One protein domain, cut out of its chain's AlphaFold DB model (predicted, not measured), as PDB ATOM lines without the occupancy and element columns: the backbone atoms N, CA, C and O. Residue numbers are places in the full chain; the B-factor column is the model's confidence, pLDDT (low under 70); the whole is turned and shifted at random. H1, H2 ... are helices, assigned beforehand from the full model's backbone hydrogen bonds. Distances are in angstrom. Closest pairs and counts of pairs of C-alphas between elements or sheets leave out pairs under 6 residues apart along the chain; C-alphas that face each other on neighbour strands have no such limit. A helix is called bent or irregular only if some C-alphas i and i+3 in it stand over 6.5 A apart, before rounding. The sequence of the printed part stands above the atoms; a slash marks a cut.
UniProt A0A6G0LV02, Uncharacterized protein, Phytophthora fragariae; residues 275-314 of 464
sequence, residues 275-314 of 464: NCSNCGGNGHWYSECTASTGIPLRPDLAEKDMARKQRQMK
ATOM      1  N   ASN A 275     457.117 639.606 456.700       85.69
ATOM      2  CA  ASN A 275     455.688 639.344 456.580       85.69
ATOM      3  C   ASN A 275     455.176 638.491 457.753       85.69
ATOM      4  O   ASN A 275     455.798 637.503 458.154       85.69
ATOM      5  N   CYS A 276     454.012 638.851 458.286       86.00
ATOM      6  CA  CYS A 276     453.326 638.111 459.332       86.00
ATOM      7  C   CYS A 276     452.850 636.745 458.814       86.00
ATOM      8  O   CYS A 276     452.078 636.669 457.861       86.00
ATOM      9  N   SER A 277     453.235 635.659 459.488       84.31
ATOM     10  CA  SER A 277     452.890 634.283 459.092       84.31
ATOM     11  C   SER A 277     451.388 633.950 459.128       84.31
ATOM     12  O   SER A 277     451.004 632.888 458.651       84.31
ATOM     13  N   ASN A 278     450.545 634.826 459.693       88.38
ATOM     14  CA  ASN A 278     449.091 634.643 459.740       88.38
ATOM     15  C   ASN A 278     448.363 635.302 458.553       88.38
ATOM     16  O   ASN A 278     447.508 634.671 457.935       88.38
ATOM     17  N   CYS A 279     448.704 636.558 458.233       86.50
ATOM     18  CA  CYS A 279     447.976 637.398 457.269       86.50
ATOM     19  C   CYS A 279     448.837 637.987 456.132       86.50
ATOM     20  O   CYS A 279     448.327 638.739 455.311       86.50
ATOM     21  N   GLY A 280     450.144 637.717 456.097       82.88
ATOM     22  CA  GLY A 280     451.083 638.259 455.104       82.88
ATOM     23  C   GLY A 280     451.485 639.730 455.297       82.88
ATOM     24  O   GLY A 280     452.492 640.152 454.731       82.88
ATOM     25  N   GLY A 281     450.762 640.508 456.109       81.56
ATOM     26  CA  GLY A 281     451.048 641.928 456.358       81.56
ATOM     27  C   GLY A 281     452.345 642.181 457.140       81.56
ATOM     28  O   GLY A 281     452.783 641.344 457.925       81.56
ATOM     29  N   ASN A 282     452.958 643.350 456.948       82.19
ATOM     30  CA  ASN A 282     454.217 643.734 457.602       82.19
ATOM     31  C   ASN A 282     453.997 644.415 458.972       82.19
ATOM     32  O   ASN A 282     452.872 644.694 459.389       82.19
ATOM     33  N   GLY A 283     455.094 644.690 459.685       82.81
ATOM     34  CA  GLY A 283     455.126 645.560 460.870       82.81
ATOM     35  C   GLY A 283     454.800 644.887 462.208       82.81
ATOM     36  O   GLY A 283     455.084 645.470 463.255       82.81
ATOM     37  N   HIS A 284     454.274 643.661 462.202       83.88
ATOM     38  CA  HIS A 284     453.812 642.943 463.395       83.88
ATOM     39  C   HIS A 284     454.141 641.438 463.331       83.88
ATOM     40  O   HIS A 284     454.310 640.873 462.252       83.88
ATOM     41  N   TRP A 285     454.239 640.772 464.487       87.00
ATOM     42  CA  TRP A 285     454.403 639.310 464.550       87.00
ATOM     43  C   TRP A 285     453.054 638.581 464.502       87.00
ATOM     44  O   TRP A 285     452.030 639.149 464.873       87.00
ATOM     45  N   TYR A 286     453.040 637.284 464.167       86.12
ATOM     46  CA  TYR A 286     451.794 636.501 464.160       86.12
ATOM     47  C   TYR A 286     451.066 636.521 465.516       86.12
ATOM     48  O   TYR A 286     449.853 636.679 465.539       86.12
ATOM     49  N   SER A 287     451.789 636.490 466.643       83.31
ATOM     50  CA  SER A 287     451.202 636.596 467.993       83.31
ATOM     51  C   SER A 287     450.545 637.945 468.307       83.31
ATOM     52  O   SER A 287     449.896 638.097 469.335       83.31
ATOM     53  N   GLU A 288     450.781 638.952 467.469       86.19
ATOM     54  CA  GLU A 288     450.220 640.301 467.575       86.19
ATOM     55  C   GLU A 288     449.114 640.521 466.522       86.19
ATOM     56  O   GLU A 288     448.371 641.492 466.605       86.19
ATOM     57  N   CYS A 289     448.964 639.607 465.552       86.25
ATOM     58  CA  CYS A 289     448.161 639.793 464.341       86.25
ATOM     59  C   CYS A 289     446.694 640.131 464.614       86.25
ATOM     60  O   CYS A 289     446.200 641.125 464.084       86.25
ATOM     61  N   THR A 290     446.017 639.384 465.486       85.88
ATOM     62  CA  THR A 290     444.610 639.653 465.821       85.88
ATOM     63  C   THR A 290     444.428 641.001 466.522       85.88
ATOM     64  O   THR A 290     443.445 641.685 466.266       85.88
ATOM     65  N   ALA A 291     445.406 641.452 467.316       84.25
ATOM     66  CA  ALA A 291     445.382 642.780 467.934       84.25
ATOM     67  C   ALA A 291     445.748 643.912 466.951       84.25
ATOM     68  O   ALA A 291     445.276 645.032 467.108       84.25
ATOM     69  N   SER A 292     446.583 643.642 465.941       82.88
ATOM     70  CA  SER A 292     447.007 644.630 464.934       82.88
ATOM     71  C   SER A 292     446.097 644.724 463.704       82.88
ATOM     72  O   SER A 292     446.208 645.692 462.958       82.88
ATOM     73  N   THR A 293     445.246 643.724 463.445       81.12
ATOM     74  CA  THR A 293     444.461 643.623 462.193       81.12
ATOM     75  C   THR A 293     443.024 643.123 462.369       81.12
ATOM     76  O   THR A 293     442.282 643.089 461.394       81.12
ATOM     77  N   GLY A 294     442.623 642.670 463.562       82.25
ATOM     78  CA  GLY A 294     441.333 642.002 463.794       82.25
ATOM     79  C   GLY A 294     441.232 640.572 463.237       82.25
ATOM     80  O   GLY A 294     440.320 639.839 463.606       82.25
ATOM     81  N   ILE A 295     442.175 640.134 462.394       83.19
ATOM     82  CA  ILE A 295     442.145 638.810 461.757       83.19
ATOM     83  C   ILE A 295     442.452 637.722 462.806       83.19
ATOM     84  O   ILE A 295     443.496 637.796 463.467       83.19
ATOM     85  N   PRO A 296     441.601 636.689 462.978       84.19
ATOM     86  CA  PRO A 296     441.874 635.591 463.902       84.19
ATOM     87  C   PRO A 296     443.130 634.805 463.494       84.19
ATOM     88  O   PRO A 296     443.528 634.776 462.326       84.19
ATOM     89  N   LEU A 297     443.780 634.162 464.464       87.31
ATOM     90  CA  LEU A 297     444.932 633.305 464.183       87.31
ATOM     91  C   LEU A 297     444.486 631.989 463.538       87.31
ATOM     92  O   LEU A 297     443.521 631.369 463.987       87.31
ATOM     93  N   ARG A 298     445.235 631.521 462.532       86.25
ATOM     94  CA  ARG A 298     445.138 630.140 462.033       86.25
ATOM     95  C   ARG A 298     445.319 629.151 463.199       86.25
ATOM     96  O   ARG A 298     446.147 629.433 464.071       86.25
ATOM     97  N   PRO A 299     444.612 628.003 463.230       81.88
ATOM     98  CA  PRO A 299     444.616 627.105 464.391       81.88
ATOM     99  C   PRO A 299     446.016 626.683 464.860       81.88
ATOM    100  O   PRO A 299     446.302 626.716 466.055       81.88
ATOM    101  N   ASP A 300     446.924 626.393 463.924       84.44
ATOM    102  CA  ASP A 300     448.300 625.992 464.227       84.44
ATOM    103  C   ASP A 300     449.136 627.122 464.862       84.44
ATOM    104  O   ASP A 300     450.065 626.858 465.622       84.44
ATOM    105  N   LEU A 301     448.825 628.385 464.555       87.69
ATOM    106  CA  LEU A 301     449.467 629.567 465.137       87.69
ATOM    107  C   LEU A 301     448.818 629.956 466.472       87.69
ATOM    108  O   LEU A 301     449.521 630.412 467.376       87.69
ATOM    109  N   ALA A 302     447.508 629.735 466.613       84.75
ATOM    110  CA  ALA A 302     446.779 629.906 467.865       84.75
ATOM    111  C   ALA A 302     447.306 628.951 468.949       84.75
ATOM    112  O   ALA A 302     447.628 629.396 470.049       84.75
ATOM    113  N   GLU A 303     447.484 627.667 468.625       86.38
ATOM    114  CA  GLU A 303     448.046 626.669 469.542       86.38
ATOM    115  C   GLU A 303     449.483 627.025 469.965       86.38
ATOM    116  O   GLU A 303     449.814 626.997 471.153       86.38
ATOM    117  N   LYS A 304     450.332 627.452 469.018       86.81
ATOM    118  CA  LYS A 304     451.716 627.882 469.301       86.81
ATOM    119  C   LYS A 304     451.770 629.104 470.223       86.81
ATOM    120  O   LYS A 304     452.605 629.139 471.130       86.81
ATOM    121  N   ASP A 305     450.890 630.088 470.036       85.88
ATOM    122  CA  ASP A 305     450.852 631.269 470.905       85.88
ATOM    123  C   ASP A 305     450.215 630.972 472.276       85.88
ATOM    124  O   ASP A 305     450.705 631.466 473.291       85.88
ATOM    125  N   MET A 306     449.216 630.085 472.344       84.12
ATOM    126  CA  MET A 306     448.680 629.535 473.599       84.12
ATOM    127  C   MET A 306     449.767 628.800 474.396       84.12
ATOM    128  O   MET A 306     449.973 629.093 475.575       84.12
ATOM    129  N   ALA A 307     450.532 627.911 473.755       84.50
ATOM    130  CA  ALA A 307     451.646 627.203 474.382       84.50
ATOM    131  C   ALA A 307     452.758 628.164 474.844       84.50
ATOM    132  O   ALA A 307     453.322 627.991 475.927       84.50
ATOM    133  N   ARG A 308     453.051 629.215 474.069       82.81
ATOM    134  CA  ARG A 308     453.995 630.279 474.446       82.81
ATOM    135  C   ARG A 308     453.511 631.080 475.657       82.81
ATOM    136  O   ARG A 308     454.285 631.261 476.596       82.81
ATOM    137  N   LYS A 309     452.251 631.523 475.665       84.38
ATOM    138  CA  LYS A 309     451.625 632.223 476.800       84.38
ATOM    139  C   LYS A 309     451.610 631.336 478.042       84.38
ATOM    140  O   LYS A 309     452.017 631.786 479.107       84.38
ATOM    141  N   GLN A 310     451.265 630.054 477.909       78.75
ATOM    142  CA  GLN A 310     451.301 629.114 479.029       78.75
ATOM    143  C   GLN A 310     452.730 628.899 479.561       78.75
ATOM    144  O   GLN A 310     452.907 628.832 480.773       78.75
ATOM    145  N   ARG A 311     453.762 628.863 478.704       77.06
ATOM    146  CA  ARG A 311     455.175 628.835 479.140       77.06
ATOM    147  C   ARG A 311     455.603 630.118 479.863       77.06
ATOM    148  O   ARG A 311     456.407 630.032 480.780       77.06
ATOM    149  N   GLN A 312     455.063 631.279 479.487       71.62
ATOM    150  CA  GLN A 312     455.308 632.542 480.198       71.62
ATOM    151  C   GLN A 312     454.577 632.602 481.549       71.62
ATOM    152  O   GLN A 312     455.155 633.085 482.513       71.62
ATOM    153  N   MET A 313     453.361 632.054 481.649       67.31
ATOM    154  CA  MET A 313     452.602 631.966 482.909       67.31
ATOM    155  C   MET A 313     453.124 630.874 483.863       67.31
ATOM    156  O   MET A 313     453.008 631.013 485.075       67.31
ATOM    157  N   LYS A 314     453.706 629.785 483.338       51.38
ATOM    158  CA  LYS A 314     454.314 628.696 484.129       51.38
ATOM    159  C   LYS A 314     455.762 628.967 484.558       51.38
ATOM    160  O   LYS A 314     456.347 628.124 485.233       51.38
TER     161      LYS A 314
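What this domain is: This is residues 275 to 314 of the 464 residues of an uncharacterized protein of Phytophthora fragariae (UniProt A0A6G0LV02). A looped head, made of residues 275 to 285 and the short, irregular helix H1, is joined to the longer helix H2, which runs away from it as an arm and makes much of the length. The printed part has 40 residues, with two named helices in the order H1, H2 and no named strand; the class is all helix. It is only just compact, close to loose, with a radius of gyration of the C-alphas of 10.2 A, and elongated, spanning 31 by 18 by 16 A.

How they stand to each other: H1, residues 286 to 293, and H2, residues 299 to 313, only just touch, with 3 pairs of C-alphas within 8 A. The closest C-alphas are those of Ser 287 and Asp 305, 6.1 A apart, and H2 touches H1 with residues 301 to 305 alone. Their lines stand at 73 degrees, only just about perpendicular. In H2 every O i to N i+4 pair is within hydrogen-bond range, in H1 2 of 4.

Where its parts are: H1 begins at C-alpha 286 (451.794, 636.501, 464.160) and is irregular: C-alphas 287 and 290 are 7.6 A apart. H2, 20.7 A long, ends at C-alpha 313 (452.602, 631.966, 482.909).

The domain as a whole: The C-alphas farthest apart, of Gly 281 and Lys 314, are 30.9 A apart. The printed part has no cut, and the link from H1 to H2 is tight. Residues 313 to 314 have pLDDT under 70.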